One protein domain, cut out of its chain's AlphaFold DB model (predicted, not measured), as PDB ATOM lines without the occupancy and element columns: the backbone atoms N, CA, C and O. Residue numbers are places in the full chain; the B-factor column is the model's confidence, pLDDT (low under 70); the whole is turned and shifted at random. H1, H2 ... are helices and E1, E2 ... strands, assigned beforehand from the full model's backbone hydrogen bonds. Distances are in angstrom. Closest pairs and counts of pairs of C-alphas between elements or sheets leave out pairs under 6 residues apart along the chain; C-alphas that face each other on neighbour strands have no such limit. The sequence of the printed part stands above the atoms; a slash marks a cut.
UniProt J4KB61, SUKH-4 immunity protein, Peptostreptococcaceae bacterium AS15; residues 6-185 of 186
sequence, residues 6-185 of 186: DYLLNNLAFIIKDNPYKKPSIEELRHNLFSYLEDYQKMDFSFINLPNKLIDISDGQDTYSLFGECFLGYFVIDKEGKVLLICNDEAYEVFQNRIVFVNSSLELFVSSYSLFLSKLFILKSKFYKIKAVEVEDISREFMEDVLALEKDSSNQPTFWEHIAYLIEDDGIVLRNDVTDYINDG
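AT A GLANCE: This is residues 6 to 185 of the 186 residues of the protein "SUKH-4 immunity protein" of Peptostreptococcaceae bacterium AS15 (UniProt J4KB61). A strongly twisted sheet of five strands makes one end of the domain, and a bundle of three helices, H5, H6 and H7, side by side and up and down, extends from its E4 and E5 side. H3 packs on the first part of H5, H4 sits beside the strands, and residues 178 to 185, with H8, stick out from the body. The 180 printed residues hold eight named helices and five named strands in the order H1 H2 H3 E1 E2 E3 E4 H4 E5 H5 H6 H7 H8. The antiparallel sheet runs E1 E2 E3 E4 E5, and the class is mixed, helices and strands. The whole is compact, with a radius of gyration of the C-alphas of 17.3 A and spans of 52 by 46 by 38 A.

HOW THE PARTS SIT: H1, residues 6 to 10, only grazes the sheet with residues 7 to 9. Residues 15 to 16 pair antiparallel with residues 57 to 58 of E1, residues 55 to 58. H2, residues 26 to 30, and H3, residues 33 to 36, are not on the sheet. E1, E2, residues 63 to 70, E3, residues 73 to 77, and E4, residues 83 to 87, form a meander, each strand the antiparallel neighbour of the one before. N 57 and O 64 of the hairpin E1 and E2 are 2.8 A apart, N 75 and O 68 of E2 and E3 2.8 A, and N 76 and O 84 of E3 and E4 2.9 A, within hydrogen-bond range. E2 bends by 69 degrees at residue 67. H4, residues 89 to 95, is on the sheet. In E5, residues 99 to 103, an edge strand antiparallel to E4, O 103 is 2.8 A from N 83. H5, residues 106 to 126, touches H3 with residues 106 to 110 alone; the closest C-alphas, of Tyr 36 and Val 110, are 6.8 A apart. H4 and H5 make two layers with the sheet, helices on one face of it. H6, residues 132 to 149, touches H5 at Ser 112 and Val 146, closest C-alphas 5.6 A apart, at a shallow tilt of 16 degrees, opposite ways. H7, residues 158 to 168, touches H6, closest C-alphas of Ser 139 and Ala 164 5.0 A apart, and stands up from the sheet over E5. H8, residues 178 to 183, is apart from H7. Every O i to N i+4 pair is within range in the helices but H3, too short for one.

IN THESE COORDINATES: H1 begins at C-alpha 6, (24.198, -3.650, 60.176). E2 is 19.9 A long, H5 30.4 A, H6 26.1 A and H7 15.5 A. H8 ends at C-alpha 183, (9.243, -17.901, 75.185).

THE WHOLE: The C-alphas farthest apart, of Pro 20 and Lys 129, are 52.6 A apart. The printed part has no cut; the links H1 to H2 and H3 to E1 are long. Residues 183 to 185 have pLDDT under 70.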
ATOM      1  N   ASP A   6      22.894  -3.578  59.512       87.50
ATOM      2  CA  ASP A   6      24.198  -3.650  60.176       87.50
ATOM      3  C   ASP A   6      25.120  -4.655  59.494       87.50
ATOM      4  O   ASP A   6      26.304  -4.378  59.320       87.50
ATOM      5  N   TYR A   7      24.587  -5.793  59.054       87.94
ATOM      6  CA  TYR A   7      25.382  -6.787  58.347       87.94
ATOM      7  C   TYR A   7      25.842  -6.278  56.968       87.94
ATOM      8  O   TYR A   7      27.019  -6.396  56.626       87.94
ATOM      9  N   LEU A   8      24.956  -5.640  56.188       88.94
ATOM     10  CA  LEU A   8      25.329  -5.035  54.898       88.94
ATOM     11  C   LEU A   8      26.457  -4.007  55.059       88.94
ATOM     12  O   LEU A   8      27.422  -4.010  54.293       88.94
ATOM     13  N   LEU A   9      26.339  -3.140  56.063       89.12
ATOM     14  CA  LEU A   9      27.262  -2.030  56.277       89.12
ATOM     15  C   LEU A   9      28.591  -2.482  56.888       89.12
ATOM     16  O   LEU A   9      29.657  -2.069  56.434       89.12
ATOM     17  N   ASN A  10      28.537  -3.328  57.916       89.62
ATOM     18  CA  ASN A  10      29.710  -3.673  58.719       89.62
ATOM     19  C   ASN A  10      30.439  -4.921  58.208       89.62
ATOM     20  O   ASN A  10      31.660  -4.997  58.341       89.62
ATOM     21  N   ASN A  11      29.722  -5.885  57.619       89.31
ATOM     22  CA  ASN A  11      30.302  -7.160  57.189       89.31
ATOM     23  C   ASN A  11      30.562  -7.192  55.682       89.31
ATOM     24  O   ASN A  11      31.570  -7.747  55.250       89.31
ATOM     25  N   LEU A  12      29.675  -6.588  54.886       88.44
ATOM     26  CA  LEU A  12      29.786  -6.581  53.423       88.44
ATOM     27  C   LEU A  12      30.328  -5.265  52.844       88.44
ATOM     28  O   LEU A  12      30.530  -5.177  51.636       88.44
ATOM     29  N   ALA A  13      30.603  -4.269  53.693       90.31
ATOM     30  CA  ALA A  13      31.166  -2.969  53.318       90.31
ATOM     31  C   ALA A  13      30.336  -2.180  52.284       90.31
ATOM     32  O   ALA A  13      30.881  -1.365  51.535       90.31
ATOM     33  N   PHE A  14      29.015  -2.386  52.261       93.50
ATOM     34  CA  PHE A  14      28.116  -1.527  51.495       93.50
ATOM     35  C   PHE A  14      27.973  -0.163  52.173       93.50
ATOM     36  O   PHE A  14      28.064  -0.032  53.392       93.50
ATOM     37  N   ILE A  15      27.692   0.864  51.379       93.50
ATOM     38  CA  ILE A  15      27.316   2.192  51.863       93.50
ATOM     39  C   ILE A  15      25.880   2.507  51.459       93.50
ATOM     40  O   ILE A  15      25.480   2.235  50.327       93.50
ATOM     41  N   ILE A  16      25.117   3.117  52.367       93.06
ATOM     42  CA  ILE A  16      23.812   3.699  52.034       93.06
ATOM     43  C   ILE A  16      24.051   5.013  51.299       93.06
ATOM     44  O   ILE A  16      24.843   5.854  51.734       93.06
ATOM     45  N   LYS A  17      23.354   5.198  50.185       90.62
ATOM     46  CA  LYS A  17      23.306   6.471  49.479       90.62
ATOM     47  C   LYS A  17      22.160   7.305  50.023       90.62
ATOM     48  O   LYS A  17      21.034   6.828  50.138       90.62
ATOM     49  N   ASP A  18      22.439   8.575  50.285       81.81
ATOM     50  CA  ASP A  18      21.384   9.539  50.568       81.81
ATOM     51  C   ASP A  18      20.491   9.688  49.335       81.81
ATOM     52  O   ASP A  18      20.920  10.191  48.292       81.81
ATOM     53  N   ASN A  19      19.232   9.280  49.471       76.19
ATOM     54  CA  ASN A  19      18.200   9.564  48.490       76.19
ATOM     55  C   ASN A  19      17.212  10.566  49.111       76.19
ATOM     56  O   ASN A  19      16.591  10.259  50.135       76.19
ATOM     57  N   PRO A  20      17.086  11.794  48.571       77.25
ATOM     58  CA  PRO A  20      16.185  12.784  49.139       77.25
ATOM     59  C   PRO A  20      14.757  12.239  49.159       77.25
ATOM     60  O   PRO A  20      14.240  11.779  48.141       77.25
ATOM     61  N   TYR A  21      14.102  12.332  50.320       82.50
ATOM     62  CA  TYR A  21      12.727  11.866  50.470       82.50
ATOM     63  C   TYR A  21      11.826  12.468  49.385       82.50
ATOM     64  O   TYR A  21      11.602  13.681  49.326       82.50
ATOM     65  N   LYS A  22      11.262  11.594  48.552       86.75
ATOM     66  CA  LYS A  22      10.298  11.945  47.514       86.75
ATOM     67  C   LYS A  22       8.964  11.295  47.851       86.75
ATOM     68  O   LYS A  22       8.855  10.075  47.941       86.75
ATOM     69  N   LYS A  23       7.922  12.111  48.015       90.50
ATOM     70  CA  LYS A  23       6.557  11.592  48.150       90.50
ATOM     71  C   LYS A  23       6.142  10.919  46.827       90.50
ATOM     72  O   LYS A  23       6.222  11.592  45.796       90.50
ATOM     73  N   PRO A  24       5.663   9.660  46.842       89.69
ATOM     74  CA  PRO A  24       5.171   9.001  45.640       89.69
ATOM     75  C   PRO A  24       3.984   9.749  45.031       89.69
ATOM     76  O   PRO A  24       3.096  10.238  45.740       89.69
ATOM     77  N   SER A  25       3.959   9.818  43.709       91.75
ATOM     78  CA  SER A  25       2.804  10.245  42.928       91.75
ATOM     79  C   SER A  25       1.704   9.179  42.935       91.75
ATOM     80  O   SER A  25       1.948   8.003  43.200       91.75
ATOM     81  N   ILE A  26       0.472   9.582  42.610       92.00
ATOM     82  CA  ILE A  26      -0.659   8.648  42.492       92.00
ATOM     83  C   ILE A  26      -0.378   7.588  41.420       92.00
ATOM     84  O   ILE A  26      -0.696   6.425  41.632       92.00
ATOM     85  N   GLU A  27       0.246   7.960  40.302       91.56
ATOM     86  CA  GLU A  27       0.583   7.008  39.237       91.56
ATOM     87  C   GLU A  27       1.636   5.981  39.676       91.56
ATOM     88  O   GLU A  27       1.467   4.799  39.389       91.56
ATOM     89  N   GLU A  28       2.667   6.390  40.429       88.69
ATOM     90  CA  GLU A  28       3.635   5.453  41.030       88.69
ATOM     91  C   GLU A  28       2.938   4.498  42.018       88.69
ATOM     92  O   GLU A  28       3.208   3.301  42.016       88.69
ATOM     93  N   LEU A  29       1.995   4.998  42.825       91.94
ATOM     94  CA  LEU A  29       1.240   4.170  43.772       91.94
ATOM     95  C   LEU A  29       0.269   3.202  43.085       91.94
ATOM     96  O   LEU A  29       0.069   2.096  43.576       91.94
ATOM     97  N   ARG A  30      -0.329   3.594  41.953       90.06
ATOM     98  CA  ARG A  30      -1.243   2.740  41.176       90.06
ATOM     99  C   ARG A  30      -0.556   1.513  40.582       90.06
ATOM    100  O   ARG A  30      -1.225   0.507  40.378       90.06
ATOM    101  N   HIS A  31       0.745   1.601  40.316       90.56
ATOM    102  CA  HIS A  31       1.555   0.521  39.745       90.56
ATOM    103  C   HIS A  31       2.563  -0.038  40.764       90.56
ATOM    104  O   HIS A  31       3.586  -0.605  40.386       90.56
ATOM    105  N   ASN A  32       2.305   0.150  42.062       94.56
ATOM    106  CA  ASN A  32       3.207  -0.270  43.125       94.56
ATOM    107  C   ASN A  32       3.244  -1.802  43.253       94.56
ATOM    108  O   ASN A  32       2.390  -2.397  43.898       94.56
ATOM    109  N   LEU A  33       4.259  -2.440  42.675       96.38
ATOM    110  CA  LEU A  33       4.427  -3.892  42.766       96.38
ATOM    111  C   LEU A  33       4.773  -4.371  44.185       96.38
ATOM    112  O   LEU A  33       4.412  -5.482  44.561       96.38
ATOM    113  N   PHE A  34       5.394  -3.523  45.010       96.88
ATOM    114  CA  PHE A  34       5.756  -3.881  46.383       96.88
ATOM    115  C   PHE A  34       4.539  -4.165  47.270       96.88
ATOM    116  O   PHE A  34       4.652  -4.909  48.234       96.88
ATOM    117  N   SER A  35       3.357  -3.623  46.950       94.75
ATOM    118  CA  SER A  35       2.143  -3.905  47.731       94.75
ATOM    119  C   SER A  35       1.574  -5.310  47.528       94.75
ATOM    120  O   SER A  35       0.593  -5.646  48.181       94.75
ATOM    121  N   TYR A  36       2.133  -6.099  46.609       95.88
ATOM    122  CA  TYR A  36       1.769  -7.504  46.413       95.88
ATOM    123  C   TYR A  36       2.667  -8.463  47.201       95.88
ATOM    124  O   TYR A  36       2.399  -9.662  47.223       95.88
ATOM    125  N   LEU A  37       3.744  -7.957  47.808       97.50
ATOM    126  CA  LEU A  37       4.644  -8.756  48.625       97.50
ATOM    127  C   LEU A  37       4.080  -8.854  50.041       97.50
ATOM    128  O   LEU A  37       3.764  -7.844  50.667       97.50
ATOM    129  N   GLU A  38       3.959 -10.085  50.521       96.19
ATOM    130  CA  GLU A  38       3.545 -10.401  51.884       96.19
ATOM    131  C   GLU A  38       4.765 -10.865  52.674       96.19
ATOM    132  O   GLU A  38       5.564 -11.652  52.173       96.19
ATOM    133  N   ASP A  39       4.907 -10.412  53.915       96.88
ATOM    134  CA  ASP A  39       5.995 -10.878  54.771       96.88
ATOM    135  C   ASP A  39       5.773 -12.348  55.168       96.88
ATOM    136  O   ASP A  39       4.658 -12.784  55.480       96.88
ATOM    137  N   TYR A  40       6.861 -13.115  55.242       95.75
ATOM    138  CA  TYR A  40       6.863 -14.474  55.772       95.75
ATOM    139  C   TYR A  40       7.916 -14.626  56.870       95.75
ATOM    140  O   TYR A  40       8.993 -15.183  56.671       95.75
ATOM    141  N   GLN A  41       7.546 -14.157  58.065       91.44
ATOM    142  CA  GLN A  41       8.423 -14.050  59.239       91.44
ATOM    143  C   GLN A  41       9.127 -15.350  59.646       91.44
ATOM    144  O   GLN A  41      10.197 -15.297  60.225       91.44
ATOM    145  N   LYS A  42       8.561 -16.529  59.353       90.94
ATOM    146  CA  LYS A  42       9.172 -17.824  59.726       90.94
ATOM    147  C   LYS A  42      10.472 -18.128  58.984       90.94
ATOM    148  O   LYS A  42      11.176 -19.054  59.362       90.94
ATOM    149  N   MET A  43      10.726 -17.410  57.900       94.06
ATOM    150  CA  MET A  43      11.963 -17.482  57.129       94.06
ATOM    151  C   MET A  43      12.481 -16.065  56.849       94.06
ATOM    152  O   MET A  43      13.063 -15.800  55.801       94.06
ATOM    153  N   ASP A  44      12.176 -15.131  57.754       94.62
ATOM    154  CA  ASP A  44      12.615 -13.734  57.732       94.62
ATOM    155  C   ASP A  44      12.299 -12.949  56.451       94.62
ATOM    156  O   ASP A  44      12.869 -11.884  56.228       94.62
ATOM    157  N   PHE A  45      11.371 -13.425  55.610       97.25
ATOM    158  CA  PHE A  45      10.939 -12.654  54.447       97.25
ATOM    159  C   PHE A  45      10.232 -11.386  54.914       97.25
ATOM    160  O   PHE A  45       9.197 -11.455  55.582       97.25
ATOM    161  N   SER A  46      10.798 -10.249  54.535       97.06
ATOM    162  CA  SER A  46      10.398  -8.916  54.967       97.06
ATOM    163  C   SER A  46      10.582  -7.951  53.801       97.06
ATOM    164  O   SER A  46      11.659  -7.904  53.204       97.06
ATOM    165  N   PHE A  47       9.545  -7.190  53.443       97.56
ATOM    166  CA  PHE A  47       9.562  -6.335  52.252       97.56
ATOM    167  C   PHE A  47       9.069  -4.915  52.511       97.56
ATOM    168  O   PHE A  47       8.109  -4.658  53.240       97.56
ATOM    169  N   ILE A  48       9.662  -3.939  51.824       96.06
ATOM    170  CA  ILE A  48       9.029  -2.622  51.754       96.06
ATOM    171  C   ILE A  48       7.657  -2.745  51.091       96.06
ATOM    172  O   ILE A  48       7.441  -3.581  50.226       96.06
ATOM    173  N   ASN A  49       6.744  -1.841  51.441       93.62
ATOM    174  CA  ASN A  49       5.410  -1.785  50.843       93.62
ATOM    175  C   ASN A  49       5.172  -0.530  49.988       93.62
ATOM    176  O   ASN A  49       4.082  -0.346  49.448       93.62
ATOM    177  N   LEU A  50       6.162   0.364  49.891       92.62
ATOM    178  CA  LEU A  50       6.065   1.623  49.154       92.62
ATOM    179  C   LEU A  50       7.370   1.914  48.400       92.62
ATOM    180  O   LEU A  50       8.437   1.748  48.988       92.62
ATOM    181  N   PRO A  51       7.317   2.452  47.166       91.38
ATOM    182  CA  PRO A  51       8.519   2.700  46.365       91.38
ATOM    183  C   PRO A  51       9.500   3.694  46.995       91.38
ATOM    184  O   PRO A  51      10.708   3.555  46.856       91.38
ATOM    185  N   ASN A  52       9.005   4.693  47.731       91.25
ATOM    186  CA  ASN A  52       9.855   5.681  48.404       91.25
ATOM    187  C   ASN A  52      10.553   5.150  49.667       91.25
ATOM    188  O   ASN A  52      11.191   5.932  50.368       91.25
ATOM    189  N   LYS A  53      10.380   3.865  49.993       92.88
ATOM    190  CA  LYS A  53      11.126   3.173  51.047       92.88
ATOM    191  C   LYS A  53      12.307   2.366  50.507       92.88
ATOM    192  O   LYS A  53      12.989   1.738  51.307       92.88
ATOM    193  N   LEU A  54      12.534   2.362  49.190       94.00
ATOM    194  CA  LEU A  54      13.750   1.789  48.619       94.00
ATOM    195  C   LEU A  54      14.974   2.443  49.253       94.00
ATOM    196  O   LEU A  54      15.017   3.664  49.425       94.00
ATOM    197  N   ILE A  55      15.957   1.617  49.591       94.56
ATOM    198  CA  ILE A  55      17.221   2.074  50.157       94.56
ATOM    199  C   ILE A  55      18.292   1.830  49.108       94.56
ATOM    200  O   ILE A  55      18.602   0.686  48.783       94.56
ATOM    201  N   ASP A  56      18.851   2.902  48.557       95.44
ATOM    202  CA  ASP A  56      19.938   2.771  47.598       95.44
ATOM    203  C   ASP A  56      21.238   2.460  48.339       95.44
ATOM    204  O   ASP A  56      21.640   3.179  49.255       95.44
ATOM    205  N   ILE A  57      21.907   1.390  47.925       95.75
ATOM    206  CA  ILE A  57      23.170   0.922  48.489       95.75
ATOM    207  C   ILE A  57      24.227   0.762  47.391       95.75
ATOM    208  O   ILE A  57      23.918   0.700  46.198       95.75
ATOM    209  N   SER A  58      25.501   0.729  47.774       94.44
ATOM    210  CA  SER A  58      26.615   0.520  46.844       94.44
ATOM    211  C   SER A  58      27.789  -0.166  47.515       94.44
ATOM    212  O   SER A  58      28.087   0.123  48.668       94.44
ATOM    213  N   ASP A  59      28.482  -1.011  46.764       91.81
ATOM    214  CA  ASP A  59      29.765  -1.623  47.128       91.81
ATOM    215  C   ASP A  59      30.972  -0.824  46.584       91.81
ATOM    216  O   ASP A  59      32.115  -1.276  46.611       91.81
ATOM    217  N   GLY A  60      30.720   0.377  46.049       89.44
ATOM    218  CA  GLY A  60      31.710   1.236  45.399       89.44
ATOM    219  C   GLY A  60      31.893   0.989  43.897       89.44
ATOM    220  O   GLY A  60      32.417   1.876  43.222       89.44
ATOM    221  N   GLN A  61      31.445  -0.151  43.358       89.12
ATOM    222  CA  GLN A  61      31.491  -0.456  41.921       89.12
ATOM    223  C   GLN A  61      30.108  -0.341  41.288       89.12
ATOM    224  O   GLN A  61      29.932   0.374  40.300       89.12
ATOM    225  N   ASP A  62      29.124  -0.991  41.898       93.81
ATOM    226  CA  ASP A  62      27.745  -1.023  41.451       93.81
ATOM    227  C   ASP A  62      26.808  -0.396  42.490       93.81
ATOM    228  O   ASP A  62      27.178  -0.012  43.607       93.81
ATOM    229  N   THR A  63      25.569  -0.187  42.061       94.75
ATOM    230  CA  THR A  63      24.519   0.439  42.857       94.75
ATOM    231  C   THR A  63      23.266  -0.391  42.769       94.75
ATOM    232  O   THR A  63      22.874  -0.785  41.669       94.75
ATOM    233  N   TYR A  64      22.621  -0.576  43.910       96.88
ATOM    234  CA  TYR A  64      21.443  -1.412  44.027       96.88
ATOM    235  C   TYR A  64      20.378  -0.711  44.857       96.88
ATOM    236  O   TYR A  64      20.709   0.056  45.759       96.88
ATOM    237  N   SER A  65      19.112  -1.011  44.592       96.88
ATOM    238  CA  SER A  65      17.994  -0.545  45.411       96.88
ATOM    239  C   SER A  65      17.452  -1.710  46.234       96.88
ATOM    240  O   SER A  65      16.830  -2.629  45.699       96.88
ATOM    241  N   LEU A  66      17.714  -1.681  47.540       97.25
ATOM    242  CA  LEU A  66      17.253  -2.660  48.520       97.25
ATOM    243  C   LEU A  66      15.753  -2.507  48.768       97.25
ATOM    244  O   LEU A  66      15.276  -1.406  49.064       97.25
ATOM    245  N   PHE A  67      15.026  -3.621  48.685       97.69
ATOM    246  CA  PHE A  67      13.575  -3.642  48.868       97.69
ATOM    247  C   PHE A  67      13.060  -4.756  49.782       97.69
ATOM    248  O   PHE A  67      11.883  -4.733  50.142       97.69
ATOM    249  N   GLY A  68      13.904  -5.709  50.171       97.50
ATOM    250  CA  GLY A  68      13.515  -6.769  51.089       97.50
ATOM    251  C   GLY A  68      14.697  -7.551  51.632       97.50
ATOM    252  O   GLY A  68      15.830  -7.373  51.192       97.50
ATOM    253  N   GLU A  69      14.414  -8.448  52.559       97.06
ATOM    254  CA  GLU A  69      15.359  -9.420  53.106       97.06
ATOM    255  C   GLU A  69      14.663 -10.767  53.332       97.06
ATOM    256  O   GLU A  69      13.434 -10.852  53.314       97.06
ATOM    257  N   CYS A  70      15.457 -11.822  53.473       96.69
ATOM    258  CA  CYS A  70      15.060 -13.125  53.992       96.69
ATOM    259  C   CYS A  70      16.226 -13.744  54.771       96.69
ATOM    260  O   CYS A  70      17.316 -13.174  54.831       96.69
ATOM    261  N   PHE A  71      16.024 -14.945  55.307       95.19
ATOM    262  CA  PHE A  71      17.045 -15.709  56.032       95.19
ATOM    263  C   PHE A  71      18.371 -15.904  55.262       95.19
ATOM    264  O   PHE A  71      19.409 -16.122  55.871       95.19
ATOM    265  N   LEU A  72      18.375 -15.760  53.929       96.50
ATOM    266  CA  LEU A  72      19.564 -15.880  53.069       96.50
ATOM    267  C   LEU A  72      20.233 -14.531  52.724       96.50
ATOM    268  O   LEU A  72      21.271 -14.493  52.062       96.50
ATOM    269  N   GLY A  73      19.670 -13.400  53.146       96.88
ATOM    270  CA  GLY A  73      20.236 -12.073  52.896       96.88
ATOM    271  C   GLY A  73      19.234 -11.095  52.292       96.88
ATOM    272  O   GLY A  73      18.067 -11.078  52.666       96.88
ATOM    273  N   TYR A  74      19.691 -10.254  51.365       97.88
ATOM    274  CA  TYR A  74      19.000  -9.015  50.999       97.88
ATOM    275  C   TYR A  74      18.599  -8.974  49.528       97.88
ATOM    276  O   TYR A  74      19.442  -9.121  48.642       97.88
ATOM    277  N   PHE A  75      17.320  -8.716  49.260       98.50
ATOM    278  CA  PHE A  75      16.795  -8.565  47.909       98.50
ATOM    279  C   PHE A  75      16.993  -7.151  47.392       98.50
ATOM    280  O   PHE A  75      16.521  -6.169  47.977       98.50
ATOM    281  N   VAL A  76      17.647  -7.056  46.242       98.31
ATOM    282  CA  VAL A  76      17.980  -5.779  45.626       98.31
ATOM    283  C   VAL A  76      17.632  -5.760  44.147       98.31
ATOM    284  O   VAL A  76      17.609  -6.797  43.485       98.31
ATOM    285  N   ILE A  77      17.373  -4.563  43.626       98.31
ATOM    286  CA  ILE A  77      17.205  -4.309  42.195       98.31
ATOM    287  C   ILE A  77      18.494  -3.675  41.676       98.31
ATOM    288  O   ILE A  77      18.961  -2.685  42.242       98.31
ATOM    289  N   ASP A  78      19.079  -4.242  40.624       97.31
ATOM    290  CA  ASP A  78      20.253  -3.665  39.969       97.31
ATOM    291  C   ASP A  78      19.879  -2.559  38.961       97.31
ATOM    292  O   ASP A  78      18.711  -2.247  38.717       97.31
ATOM    293  N   LYS A  79      20.892  -1.954  38.335       95.62
ATOM    294  CA  LYS A  79      20.702  -0.898  37.323       95.62
ATOM    295  C   LYS A  79      19.969  -1.357  36.054       95.62
ATOM    296  O   LYS A  79      19.467  -0.512  35.317       95.62
ATOM    297  N   GLU A  80      19.946  -2.658  35.773       95.19
ATOM    298  CA  GLU A  80      19.250  -3.254  34.628       95.19
ATOM    299  C   GLU A  80      17.806  -3.652  34.978       95.19
ATOM    300  O   GLU A  80      17.049  -4.057  34.097       95.19
ATOM    301  N   GLY A  81      17.400  -3.491  36.243       96.25
ATOM    302  CA  GLY A  81      16.079  -3.850  36.746       96.25
ATOM    303  C   GLY A  81      15.957  -5.309  37.185       96.25
ATOM    304  O   GLY A  81      14.853  -5.736  37.528       96.25
ATOM    305  N   LYS A  82      17.059  -6.068  37.192       97.31
ATOM    306  CA  LYS A  82      17.094  -7.460  37.652       97.31
ATOM    307  C   LYS A  82      17.016  -7.508  39.166       97.31
ATOM    308  O   LYS A  82      17.564  -6.649  39.857       97.31
ATOM    309  N   VAL A  83      16.366  -8.547  39.674       98.50
ATOM    310  CA  VAL A  83      16.321  -8.845  41.102       98.50
ATOM    311  C   VAL A  83      17.439  -9.819  41.434       98.50
ATOM    312  O   VAL A  83      17.543 -10.900  40.848       98.50
ATOM    313  N   LEU A  84      18.264  -9.421  42.395       98.31
ATOM    314  CA  LEU A  84      19.404 -10.173  42.895       98.31
ATOM    315  C   LEU A  84      19.266 -10.359  44.408       98.31
ATOM    316  O   LEU A  84      18.591  -9.576  45.081       98.31
ATOM    317  N   LEU A  85      19.940 -11.373  44.944       98.25
ATOM    318  CA  LEU A  85      20.113 -11.559  46.379       98.25
ATOM    319  C   LEU A  85      21.576 -11.295  46.738       98.25
ATOM    320  O   LEU A  85      22.469 -11.998  46.262       98.25
ATOM    321  N   ILE A  86      21.810 -10.308  47.600       97.56
ATOM    322  CA  ILE A  86      23.093 -10.132  48.283       97.56
ATOM    323  C   ILE A  86      23.112 -11.102  49.462       97.56
ATOM    324  O   ILE A  86      22.339 -10.961  50.409       97.56
ATOM    325  N   CYS A  87      23.984 -12.098  49.376       96.94
ATOM    326  CA  CYS A  87      24.029 -13.236  50.282       96.94
ATOM    327  C   CYS A  87      24.655 -12.860  51.631       96.94
ATOM    328  O   CYS A  87      25.736 -12.258  51.684       96.94
ATOM    329  N   ASN A  88      24.012 -13.282  52.721       95.00
ATOM    330  CA  ASN A  88      24.668 -13.366  54.025       95.00
ATOM    331  C   ASN A  88      25.645 -14.563  54.066       95.00
ATOM    332  O   ASN A  88      25.942 -15.172  53.035       95.00
ATOM    333  N   ASP A  89      26.210 -14.868  55.233       93.88
ATOM    334  CA  ASP A  89      27.163 -15.975  55.354       93.88
ATOM    335  C   ASP A  89      26.496 -17.346  55.161       93.88
ATOM    336  O   ASP A  89      27.066 -18.180  54.462       93.88
ATOM    337  N   GLU A  90      25.267 -17.549  55.648       93.12
ATOM    338  CA  GLU A  90      24.507 -18.791  55.428       93.12
ATOM    339  C   GLU A  90      24.274 -19.047  53.933       93.12
ATOM    340  O   GLU A  90      24.570 -20.117  53.402       93.12
ATOM    341  N   ALA A  91      23.825 -18.027  53.207       95.44
ATOM    342  CA  ALA A  91      23.640 -18.112  51.767       95.44
ATOM    343  C   ALA A  91      24.960 -18.271  51.011       95.44
ATOM    344  O   ALA A  91      25.004 -18.952  49.989       95.44
ATOM    345  N   TYR A  92      26.054 -17.683  51.497       95.00
ATOM    346  CA  TYR A  92      27.365 -17.890  50.892       95.00
ATOM    347  C   TYR A  92      27.839 -19.342  51.034       95.00
ATOM    348  O   TYR A  92      28.441 -19.867  50.099       95.00
ATOM    349  N   GLU A  93      27.533 -20.020  52.142       94.81
ATOM    350  CA  GLU A  93      27.818 -21.452  52.293       94.81
ATOM    351  C   GLU A  93      27.049 -22.301  51.273       94.81
ATOM    352  O   GLU A  93      27.620 -23.224  50.687       94.81
ATOM    353  N   VAL A  94      25.795 -21.946  50.992       94.81
ATOM    354  CA  VAL A  94      24.954 -22.636  50.002       94.81
ATOM    355  C   VAL A  94      25.406 -22.347  48.570       94.81
ATOM    356  O   VAL A  94      25.641 -23.263  47.784       94.81
ATOM    357  N   PHE A  95      25.520 -21.070  48.209       96.31
ATOM    358  CA  PHE A  95      25.690 -20.641  46.820       96.31
ATOM    359  C   PHE A  95      27.149 -20.491  46.392       96.31
ATOM    360  O   PHE A  95      27.427 -20.396  45.197       96.31
ATOM    361  N   GLN A  96      28.081 -20.411  47.348       95.75
ATOM    362  CA  GLN A  96      29.497 -20.097  47.114       95.75
ATOM    363  C   GLN A  96      29.701 -18.787  46.328       95.75
ATOM    364  O   GLN A  96      30.733 -18.570  45.689       95.75
ATOM    365  N   ASN A  97      28.711 -17.891  46.379       94.69
ATOM    366  CA  ASN A  97      28.689 -16.616  45.680       94.69
ATOM    367  C   ASN A  97      28.029 -15.550  46.568       94.69
ATOM    368  O   ASN A  97      27.115 -15.848  47.328       94.69
ATOM    369  N   ARG A  98      28.524 -14.310  46.507       93.62
ATOM    370  CA  ARG A  98      28.014 -13.195  47.324       93.62
ATOM    371  C   ARG A  98      26.794 -12.520  46.712       93.62
ATOM    372  O   ARG A  98      26.045 -11.875  47.435       93.62
ATOM    373  N   ILE A  99      26.598 -12.662  45.405       95.81
ATOM    374  CA  ILE A  99      25.428 -12.142  44.701       95.81
ATOM    375  C   ILE A  99      24.899 -13.249  43.800       95.81
ATOM    376  O   ILE A  99      25.636 -13.770  42.961       95.81
ATOM    377  N   VAL A 100      23.626 -13.596  43.961       97.00
ATOM    378  CA  VAL A 100      22.956 -14.596  43.121       97.00
ATOM    379  C   VAL A 100      21.762 -13.998  42.402       97.00
ATOM    380  O   VAL A 100      21.112 -13.067  42.886       97.00
ATOM    381  N   PHE A 101      21.487 -14.530  41.215       97.50
ATOM    382  CA  PHE A 101      20.342 -14.122  40.419       97.50
ATOM    383  C   PHE A 101      19.048 -14.702  41.001       97.50
ATOM    384  O   PHE A 101      18.999 -15.867  41.409       97.50
ATOM    385  N   VAL A 102      18.001 -13.877  41.024       98.19
ATOM    386  CA  VAL A 102      16.675 -14.257  41.521       98.19
ATOM    387  C   VAL A 102      15.669 -14.223  40.377       98.19
ATOM    388  O   VAL A 102      15.110 -15.259  40.028       98.19
ATOM    389  N   ASN A 103      15.471 -13.055  39.759       98.31
ATOM    390  CA  ASN A 103      14.582 -12.879  38.609       98.31
ATOM    391  C   ASN A 103      15.049 -11.749  37.696       98.31
ATOM    392  O   ASN A 103      15.736 -10.818  38.120       98.31
ATOM    393  N   SER A 104      14.592 -11.770  36.445       97.44
ATOM    394  CA  SER A 104      14.933 -10.726  35.473       97.44
ATOM    395  C   SER A 104      14.186  -9.405  35.684       97.44
ATOM    396  O   SER A 104      14.572  -8.394  35.099       97.44
ATOM    397  N   SER A 105      13.152  -9.375  36.533       97.31
ATOM    398  CA  SER A 105      12.457  -8.146  36.928       97.31
ATOM    399  C   SER A 105      11.724  -8.277  38.267       97.31
ATOM    400  O   SER A 105      11.434  -9.384  38.730       97.31
ATOM    401  N   LEU A 106      11.352  -7.138  38.864       97.81
ATOM    402  CA  LEU A 106      10.514  -7.100  40.070       97.81
ATOM    403  C   LEU A 106       9.131  -7.742  39.853       97.81
ATOM    404  O   LEU A 106       8.601  -8.377  40.758       97.81
ATOM    405  N   GLU A 107       8.544  -7.614  38.662       97.50
ATOM    406  CA  GLU A 107       7.255  -8.241  38.328       97.50
ATOM    407  C   GLU A 107       7.341  -9.773  38.370       97.50
ATOM    408  O   GLU A 107       6.466 -10.447  38.925       97.50
ATOM    409  N   LEU A 108       8.428 -10.328  37.828       97.75
ATOM    410  CA  LEU A 108       8.671 -11.768  37.837       97.75
ATOM    411  C   LEU A 108       9.035 -12.264  39.236       97.75
ATOM    412  O   LEU A 108       8.591 -13.344  39.617       97.75
ATOM    413  N   PHE A 109       9.739 -11.452  40.031       98.50
ATOM    414  CA  PHE A 109       9.951 -11.731  41.452       98.50
ATOM    415  C   PHE A 109       8.639 -11.814  42.228       98.50
ATOM    416  O   PHE A 109       8.399 -12.813  42.899       98.50
ATOM    417  N   VAL A 110       7.753 -10.821  42.097       98.38
ATOM    418  CA  VAL A 110       6.433 -10.831  42.753       98.38
ATOM    419  C   VAL A 110       5.636 -12.072  42.350       98.38
ATOM    420  O   VAL A 110       5.031 -12.724  43.202       98.38
ATOM    421  N   SER A 111       5.665 -12.431  41.066       98.25
ATOM    422  CA  SER A 111       4.975 -13.617  40.551       98.25
ATOM    423  C   SER A 111       5.561 -14.915  41.121       98.25
ATOM    424  O   SER A 111       4.815 -15.750  41.631       98.25
ATOM    425  N   SER A 112       6.889 -15.057  41.118       98.50
ATOM    426  CA  SER A 112       7.605 -16.229  41.646       98.50
ATOM    427  C   SER A 112       7.413 -16.378  43.158       98.50
ATOM    428  O   SER A 112       7.105 -17.461  43.650       98.50
ATOM    429  N   TYR A 113       7.486 -15.273  43.902       98.62
ATOM    430  CA  TYR A 113       7.230 -15.254  45.338       98.62
ATOM    431  C   TYR A 113       5.774 -15.608  45.671       98.62
ATOM    432  O   TYR A 113       5.508 -16.374  46.596       98.62
ATOM    433  N   SER A 114       4.816 -15.134  44.872       98.31
ATOM    434  CA  SER A 114       3.403 -15.506  45.024       98.31
ATOM    435  C   SER A 114       3.169 -16.999  44.767       98.31
ATOM    436  O   SER A 114       2.395 -17.637  45.485       98.31
ATOM    437  N   LEU A 115       3.853 -17.579  43.774       98.25
ATOM    438  CA  LEU A 115       3.841 -19.025  43.533       98.25
ATOM    439  C   LEU A 115       4.419 -19.783  44.730       98.25
ATOM    440  O   LEU A 115       3.797 -20.738  45.193       98.25
ATOM    441  N   PHE A 116       5.542 -19.321  45.282       98.38
ATOM    442  CA  PHE A 116       6.132 -19.902  46.487       98.38
ATOM    443  C   PHE A 116       5.141 -19.897  47.660       98.38
ATOM    444  O   PHE A 116       4.874 -20.951  48.242       98.38
ATOM    445  N   LEU A 117       4.510 -18.755  47.960       97.94
ATOM    446  CA  LEU A 117       3.495 -18.666  49.016       97.94
ATOM    447  C   LEU A 117       2.304 -19.600  48.758       97.94
ATOM    448  O   LEU A 117       1.810 -20.243  49.685       97.94
ATOM    449  N   SER A 118       1.863 -19.728  47.506       97.75
ATOM    450  CA  SER A 118       0.805 -20.670  47.125       97.75
ATOM    451  C   SER A 118       1.185 -22.116  47.463       97.75
ATOM    452  O   SER A 118       0.433 -22.812  48.154       97.75
ATOM    453  N   LYS A 119       2.383 -22.563  47.066       96.81
ATOM    454  CA  LYS A 119       2.874 -23.912  47.389       96.81
ATOM    455  C   LYS A 119       3.056 -24.098  48.896       96.81
ATOM    456  O   LYS A 119       2.688 -25.143  49.428       96.81
ATOM    457  N   LEU A 120       3.490 -23.063  49.611       95.62
ATOM    458  CA  LEU A 120       3.582 -23.058  51.070       95.62
ATOM    459  C   LEU A 120       2.218 -23.302  51.738       95.62
ATOM    460  O   LEU A 120       2.118 -24.086  52.687       95.62
ATOM    461  N   PHE A 121       1.139 -22.697  51.232       95.44
ATOM    462  CA  PHE A 121      -0.216 -22.983  51.715       95.44
ATOM    463  C   PHE A 121      -0.684 -24.401  51.374       95.44
ATOM    464  O   PHE A 121      -1.360 -25.029  52.195       95.44
ATOM    465  N   ILE A 122      -0.297 -24.947  50.218       95.38
ATOM    466  CA  ILE A 122      -0.579 -26.346  49.865       95.38
ATOM    467  C   ILE A 122       0.111 -27.292  50.853       95.38
ATOM    468  O   ILE A 122      -0.561 -28.164  51.414       95.38
ATOM    469  N   LEU A 123       1.403 -27.087  51.132       94.31
ATOM    470  CA  LEU A 123       2.162 -27.867  52.117       94.31
ATOM    471  C   LEU A 123       1.486 -27.808  53.493       94.31
ATOM    472  O   LEU A 123       1.169 -28.844  54.082       94.31
ATOM    473  N   LYS A 124       1.134 -26.602  53.958       93.19
ATOM    474  CA  LYS A 124       0.379 -26.403  55.208       93.19
ATOM    475  C   LYS A 124      -0.958 -27.132  55.225       93.19
ATOM    476  O   LYS A 124      -1.342 -27.653  56.264       93.19
ATOM    477  N   SER A 125      -1.676 -27.198  54.108       93.69
ATOM    478  CA  SER A 125      -2.969 -27.892  54.055       93.69
ATOM    479  C   SER A 125      -2.843 -29.415  54.206       93.69
ATOM    480  O   SER A 125      -3.799 -30.079  54.614       93.69
ATOM    481  N   LYS A 126      -1.659 -29.971  53.915       91.50
ATOM    482  CA  LYS A 126      -1.391 -31.415  53.888       91.50
ATOM    483  C   LYS A 126      -0.417 -31.905  54.967       91.50
ATOM    484  O   LYS A 126      -0.179 -33.107  55.023       91.50
ATOM    485  N   PHE A 127       0.102 -31.041  55.838       81.62
ATOM    486  CA  PHE A 127       1.278 -31.319  56.683       81.62
ATOM    487  C   PHE A 127       1.260 -32.625  57.504       81.62
ATOM    488  O   PHE A 127       2.303 -33.228  57.710       81.62
ATOM    489  N   TYR A 128       0.096 -33.113  57.951       78.19
ATOM    490  CA  TYR A 128       0.004 -34.389  58.686       78.19
ATOM    491  C   TYR A 128      -0.030 -35.647  57.802       78.19
ATOM    492  O   TYR A 128       0.014 -36.760  58.324       78.19
ATOM    493  N   LYS A 129      -0.233 -35.504  56.491       89.31
ATOM    494  CA  LYS A 129      -0.572 -36.611  55.578       89.31
ATOM    495  C   LYS A 129       0.235 -36.622  54.287       89.31
ATOM    496  O   LYS A 129       0.086 -37.570  53.518       89.31
ATOM    497  N   ILE A 130       1.008 -35.572  54.029       91.31
ATOM    498  CA  ILE A 130       1.769 -35.440  52.797       91.31
ATOM    499  C   ILE A 130       2.816 -36.552  52.708       91.31
ATOM    500  O   ILE A 130       3.493 -36.873  53.686       91.31
ATOM    501  N   LYS A 131       2.900 -37.191  51.544       92.88
ATOM    502  CA  LYS A 131       3.939 -38.182  51.245       92.88
ATOM    503  C   LYS A 131       5.146 -37.491  50.622       92.88
ATOM    504  O   LYS A 131       4.958 -36.515  49.908       92.88
ATOM    505  N   ALA A 132       6.340 -38.060  50.789       91.69
ATOM    506  CA  ALA A 132       7.571 -37.543  50.175       91.69
ATOM    507  C   ALA A 132       7.415 -37.270  48.665       91.69
ATOM    508  O   ALA A 132       7.661 -36.159  48.223       91.69
ATOM    509  N   VAL A 133       6.838 -38.216  47.910       94.62
ATOM    510  CA  VAL A 133       6.564 -38.030  46.470       94.62
ATOM    511  C   VAL A 133       5.660 -36.825  46.162       94.62
ATOM    512  O   VAL A 133       5.834 -36.170  45.146       94.62
ATOM    513  N   GLU A 134       4.707 -36.493  47.041       94.56
ATOM    514  CA  GLU A 134       3.869 -35.302  46.850       94.56
ATOM    515  C   GLU A 134       4.643 -34.009  47.140       94.56
ATOM    516  O   GLU A 134       4.320 -32.976  46.563       94.56
ATOM    517  N   VAL A 135       5.634 -34.047  48.036       95.25
ATOM    518  CA  VAL A 135       6.535 -32.915  48.297       95.25
ATOM    519  C   VAL A 135       7.459 -32.696  47.097       95.25
ATOM    520  O   VAL A 135       7.561 -31.572  46.613       95.25
ATOM    521  N   GLU A 136       8.051 -33.772  46.570       95.94
ATOM    522  CA  GLU A 136       8.857 -33.760  45.340       95.94
ATOM    523  C   GLU A 136       8.054 -33.195  44.156       95.94
ATOM    524  O   GLU A 136       8.536 -32.328  43.428       95.94
ATOM    525  N   ASP A 137       6.799 -33.627  43.988       97.00
ATOM    526  CA  ASP A 137       5.909 -33.108  42.945       97.00
ATOM    527  C   ASP A 137       5.634 -31.605  43.123       97.00
ATOM    528  O   ASP A 137       5.696 -30.855  42.151       97.00
ATOM    529  N   ILE A 138       5.386 -31.140  44.354       96.94
ATOM    530  CA  ILE A 138       5.176 -29.713  44.652       96.94
ATOM    531  C   ILE A 138       6.429 -28.887  44.341       96.94
ATOM    532  O   ILE A 138       6.302 -27.810  43.754       96.94
ATOM    533  N   SER A 139       7.610 -29.374  44.733       97.81
ATOM    534  CA  SER A 139       8.895 -28.722  44.462       97.81
ATOM    535  C   SER A 139       9.163 -28.623  42.958       97.81
ATOM    536  O   SER A 139       9.448 -27.541  42.439       97.81
ATOM    537  N   ARG A 140       8.976 -29.728  42.229       98.00
ATOM    538  CA  ARG A 140       9.154 -29.768  40.774       98.00
ATOM    539  C   ARG A 140       8.198 -28.817  40.063       98.00
ATOM    540  O   ARG A 140       8.652 -28.007  39.262       98.00
ATOM    541  N   GLU A 141       6.903 -28.876  40.375       98.00
ATOM    542  CA  GLU A 141       5.905 -27.969  39.792       98.00
ATOM    543  C   GLU A 141       6.230 -26.500  40.084       98.00
ATOM    544  O   GLU A 141       6.100 -25.656  39.205       98.00
ATOM    545  N   PHE A 142       6.653 -26.185  41.313       98.31
ATOM    546  CA  PHE A 142       7.074 -24.833  41.675       98.31
ATOM    547  C   PHE A 142       8.198 -24.336  40.767       98.31
ATOM    548  O   PHE A 142       8.110 -23.239  40.215       98.31
ATOM    549  N   MET A 143       9.239 -25.151  40.601       97.19
ATOM    550  CA  MET A 143      10.389 -24.776  39.794       97.19
ATOM    551  C   MET A 143      10.033 -24.663  38.307       97.19
ATOM    552  O   MET A 143      10.482 -23.733  37.640       97.19
ATOM    553  N   GLU A 144       9.194 -25.562  37.786       96.56
ATOM    554  CA  GLU A 144       8.672 -25.484  36.416       96.56
ATOM    555  C   GLU A 144       7.899 -24.178  36.180       96.56
ATOM    556  O   GLU A 144       8.134 -23.507  35.172       96.56
ATOM    557  N   ASP A 145       7.039 -23.778  37.122       97.19
ATOM    558  CA  ASP A 145       6.289 -22.524  37.038       97.19
ATOM    559  C   ASP A 145       7.229 -21.301  37.067       97.19
ATOM    560  O   ASP A 145       7.066 -20.380  36.265       97.19
ATOM    561  N   VAL A 146       8.249 -21.293  37.935       96.94
ATOM    562  CA  VAL A 146       9.254 -20.211  38.001       96.94
ATOM    563  C   VAL A 146      10.056 -20.113  36.703       96.94
ATOM    564  O   VAL A 146      10.228 -19.021  36.160       96.94
ATOM    565  N   LEU A 147      10.518 -21.242  36.163       95.50
ATOM    566  CA  LEU A 147      11.243 -21.269  34.892       95.50
ATOM    567  C   LEU A 147      10.360 -20.820  33.726       95.50
ATOM    568  O   LEU A 147      10.844 -20.151  32.822       95.50
ATOM    569  N   ALA A 148       9.063 -21.138  33.740       95.31
ATOM    570  CA  ALA A 148       8.127 -20.680  32.715       95.31
ATOM    571  C   ALA A 148       7.888 -19.159  32.751       95.31
ATOM    572  O   ALA A 148       7.572 -18.565  31.713       95.31
ATOM    573  N   LEU A 149       8.039 -18.518  33.918       95.31
ATOM    574  CA  LEU A 149       8.011 -17.056  34.041       95.31
ATOM    575  C   LEU A 149       9.258 -16.416  33.414       95.31
ATOM    576  O   LEU A 149       9.153 -15.390  32.732       95.31
ATOM    577  N   GLU A 150      10.429 -17.025  33.611       92.31
ATOM    578  CA  GLU A 150      11.684 -16.591  32.999       92.31
ATOM    579  C   GLU A 150      11.705 -16.953  31.502       92.31
ATOM    580  O   GLU A 150      11.981 -18.071  31.083       92.31
ATOM    581  N   LYS A 151      11.414 -15.971  30.643       80.50
ATOM    582  CA  LYS A 151      11.390 -16.168  29.178       80.50
ATOM    583  C   LYS A 151      12.761 -16.492  28.578       80.50
ATOM    584  O   LYS A 151      12.826 -17.010  27.464       80.50
ATOM    585  N   ASP A 152      13.833 -16.119  29.269       86.31
ATOM    586  CA  ASP A 152      15.211 -16.347  28.847       86.31
ATOM    587  C   ASP A 152      15.773 -17.575  29.568       86.31
ATOM    588  O   ASP A 152      16.056 -17.533  30.761       86.31
ATOM    589  N   SER A 153      15.968 -18.663  28.823       80.00
ATOM    590  CA  SER A 153      16.492 -19.921  29.358       80.00
ATOM    591  C   SER A 153      17.975 -19.874  29.739       80.00
ATOM    592  O   SER A 153      18.489 -20.855  30.273       80.00
ATOM    593  N   SER A 154      18.681 -18.776  29.450       84.62
ATOM    594  CA  SER A 154      20.042 -18.554  29.946       84.62
ATOM    595  C   SER A 154      20.074 -18.030  31.384       84.62
ATOM    596  O   SER A 154      21.104 -18.160  32.048       84.62
ATOM    597  N   ASN A 155      18.956 -17.493  31.886       87.25
ATOM    598  CA  ASN A 155      18.834 -17.115  33.286       87.25
ATOM    599  C   ASN A 155      18.767 -18.373  34.153       87.25
ATOM    600  O   ASN A 155      17.950 -19.262  33.922       87.25
ATOM    601  N   GLN A 156      19.607 -18.418  35.183       88.44
ATOM    602  CA  GLN A 156      19.572 -19.455  36.208       88.44
ATOM    603  C   GLN A 156      19.040 -18.830  37.495       88.44
ATOM    604  O   GLN A 156      19.797 -18.122  38.161       88.44
ATOM    605  N   PRO A 157      17.750 -19.015  37.832       92.06
ATOM    606  CA  PRO A 157      17.148 -18.498  39.062       92.06
ATOM    607  C   PRO A 157      17.654 -19.260  40.296       92.06
ATOM    608  O   PRO A 157      16.890 -19.922  40.991       92.06
ATOM    609  N   THR A 158      18.954 -19.146  40.579       96.19
ATOM    610  CA  THR A 158      19.693 -19.897  41.606       96.19
ATOM    611  C   THR A 158      19.044 -19.803  42.983       96.19
ATOM    612  O   THR A 158      19.004 -20.784  43.724       96.19
ATOM    613  N   PHE A 159      18.483 -18.641  43.326       98.19
ATOM    614  CA  PHE A 159      17.717 -18.496  44.562       98.19
ATOM    615  C   PHE A 159      16.500 -19.433  44.603       98.19
ATOM    616  O   PHE A 159      16.302 -20.146  45.585       98.19
ATOM    617  N   TRP A 160      15.699 -19.468  43.536       98.12
ATOM    618  CA  TRP A 160      14.494 -20.295  43.476       98.12
ATOM    619  C   TRP A 160      14.800 -21.785  43.368       98.12
ATOM    620  O   TRP A 160      14.068 -22.576  43.953       98.12
ATOM    621  N   GLU A 161      15.900 -22.164  42.711       97.19
ATOM    622  CA  GLU A 161      16.401 -23.547  42.723       97.19
ATOM    623  C   GLU A 161      16.656 -24.019  44.157       97.19
ATOM    624  O   GLU A 161      16.269 -25.125  44.535       97.19
ATOM    625  N   HIS A 162      17.239 -23.157  44.992       97.94
ATOM    626  CA  HIS A 162      17.452 -23.483  46.394       97.94
ATOM    627  C   HIS A 162      16.154 -23.487  47.212       97.94
ATOM    628  O   HIS A 162      15.971 -24.369  48.044       97.94
ATOM    629  N   ILE A 163      15.205 -22.580  46.952       98.19
ATOM    630  CA  ILE A 163      13.872 -22.660  47.574       98.19
ATOM    631  C   ILE A 163      13.163 -23.974  47.205       98.19
ATOM    632  O   ILE A 163      12.551 -24.594  48.072       98.19
ATOM    633  N   ALA A 164      13.267 -24.432  45.955       97.94
ATOM    634  CA  ALA A 164      12.731 -25.723  45.525       97.94
ATOM    635  C   ALA A 164      13.410 -26.891  46.264       97.94
ATOM    636  O   ALA A 164      12.723 -27.774  46.780       97.94
ATOM    637  N   TYR A 165      14.739 -26.854  46.410       97.56
ATOM    638  CA  TYR A 165      15.475 -27.816  47.238       97.56
ATOM    639  C   TYR A 165      14.959 -27.837  48.688       97.56
ATOM    640  O   TYR A 165      14.673 -28.903  49.225       97.56
ATOM    641  N   LEU A 166      14.756 -26.670  49.308       96.94
ATOM    642  CA  LEU A 166      14.229 -26.590  50.673       96.94
ATOM    643  C   LEU A 166      12.792 -27.110  50.786       96.94
ATOM    644  O   LEU A 166      12.421 -27.634  51.831       96.94
ATOM    645  N   ILE A 167      11.968 -26.975  49.744       96.31
ATOM    646  CA  ILE A 167      10.643 -27.609  49.722       96.31
ATOM    647  C   ILE A 167      10.798 -29.130  49.763       96.31
ATOM    648  O   ILE A 167      10.122 -29.773  50.559       96.31
ATOM    649  N   GLU A 168      11.670 -29.690  48.923       94.88
ATOM    650  CA  GLU A 168      11.901 -31.135  48.807       94.88
ATOM    651  C   GLU A 168      12.468 -31.753  50.096       94.88
ATOM    652  O   GLU A 168      12.027 -32.824  50.508       94.88
ATOM    653  N   ASP A 169      13.386 -31.046  50.761       93.06
ATOM    654  CA  ASP A 169      14.133 -31.518  51.937       93.06
ATOM    655  C   ASP A 169      13.482 -31.144  53.289       93.06
ATOM    656  O   ASP A 169      14.126 -31.201  54.333       93.06
ATOM    657  N   ASP A 170      12.207 -30.728  53.292       87.19
ATOM    658  CA  ASP A 170      11.476 -30.260  54.494       87.19
ATOM    659  C   ASP A 170      12.162 -29.074  55.217       87.19
ATOM    660  O   ASP A 170      11.986 -28.843  56.413       87.19
ATOM    661  N   GLY A 171      12.941 -28.283  54.476       90.50
ATOM    662  CA  GLY A 171      13.648 -27.092  54.954       90.50
ATOM    663  C   GLY A 171      12.781 -25.828  55.034       90.50
ATOM    664  O   GLY A 171      13.202 -24.821  55.605       90.50
ATOM    665  N   ILE A 172      11.561 -25.845  54.486       92.81
ATOM    666  CA  ILE A 172      10.611 -24.729  54.618       92.81
ATOM    667  C   ILE A 172       9.936 -24.773  55.989       92.81
ATOM    668  O   ILE A 172       9.124 -25.647  56.290       92.81
ATOM    669  N   VAL A 173      10.171 -23.747  56.804       91.56
ATOM    670  CA  VAL A 173       9.573 -23.642  58.141       91.56
ATOM    671  C   VAL A 173       8.077 -23.332  58.028       91.56
ATOM    672  O   VAL A 173       7.689 -22.196  57.761       91.56
ATOM    673  N   LEU A 174       7.197 -24.322  58.236       89.81
ATOM    674  CA  LEU A 174       5.736 -24.162  58.085       89.81
ATOM    675  C   LEU A 174       5.014 -23.680  59.358       89.81
ATOM    676  O   LEU A 174       3.918 -23.115  59.277       89.81
ATOM    677  N   ARG A 175       5.592 -23.892  60.539       84.19
ATOM    678  CA  ARG A 175       5.014 -23.541  61.851       84.19
ATOM    679  C   ARG A 175       6.088 -22.955  62.763       84.19
ATOM    680  O   ARG A 175       7.262 -23.123  62.471       84.19
ATOM    681  N   ASN A 176       5.675 -22.275  63.831       81.44
ATOM    682  CA  ASN A 176       6.627 -21.855  64.862       81.44
ATOM    683  C   ASN A 176       7.214 -23.103  65.531       81.44
ATOM    684  O   ASN A 176       6.526 -24.134  65.620       81.44
ATOM    685  N   ASP A 177       8.450 -23.006  66.007       74.00
ATOM    686  CA  ASP A 177       9.027 -24.055  66.833       74.00
ATOM    687  C   ASP A 177       8.259 -24.147  68.160       74.00
ATOM    688  O   ASP A 177       7.661 -23.181  68.640       74.00
ATOM    689  N   VAL A 178       8.266 -25.330  68.773       73.38
ATOM    690  CA  VAL A 178       7.741 -25.526  70.127       73.38
ATOM    691  C   VAL A 178       8.418 -24.567  71.114       73.38
ATOM    692  O   VAL A 178       7.750 -24.068  72.018       73.38
ATOM    693  N   THR A 179       9.708 -24.268  70.931       71.75
ATOM    694  CA  THR A 179      10.457 -23.328  71.778       71.75
ATOM    695  C   THR A 179       9.947 -21.897  71.689       71.75
ATOM    696  O   THR A 179       9.975 -21.192  72.697       71.75
ATOM    697  N   ASP A 180       9.425 -21.478  70.537       70.94
ATOM    698  CA  ASP A 180       8.897 -20.123  70.351       70.94
ATOM    699  C   ASP A 180       7.662 -19.903  71.232       70.94
ATOM    700  O   ASP A 180       7.533 -18.882  71.901       70.94
ATOM    701  N   TYR A 181       6.793 -20.915  71.337       71.44
ATOM    702  CA  TYR A 181       5.618 -20.858  72.213       71.44
ATOM    703  C   TYR A 181       5.976 -20.785  73.703       71.44
ATOM    704  O   TYR A 181       5.214 -20.223  74.485       71.44
ATOM    705  N   ILE A 182       7.108 -21.369  74.105       72.62
ATOM    706  CA  ILE A 182       7.564 -21.344  75.502       72.62
ATOM    707  C   ILE A 182       8.038 -19.934  75.872       72.62
ATOM    708  O   ILE A 182       7.723 -19.451  76.957       72.62
ATOM    709  N   ASN A 183       8.746 -19.260  74.964       64.31
ATOM    710  CA  ASN A 183       9.243 -17.901  75.185       64.31
ATOM    711  C   ASN A 183       8.125 -16.843  75.132       64.31
ATOM    712  O   ASN A 183       8.195 -15.856  75.864       64.31
ATOM    713  N   ASP A 184       7.083 -17.075  74.328       64.31
ATOM    714  CA  ASP A 184       5.948 -16.155  74.161       64.31
ATOM    715  C   ASP A 184       4.822 -16.326  75.203       64.31
ATOM    716  O   ASP A 184       3.879 -15.529  75.225       64.31
ATOM    717  N   GLY A 185       4.912 -17.314  76.104       59.22
ATOM    718  CA  GLY A 185       4.051 -17.373  77.291       59.22
ATOM    719  C   GLY A 185       3.548 -18.756  77.691       59.22
ATOM    720  O   GLY A 185       2.348 -19.031  77.592       59.22
TER     721      GLY A 185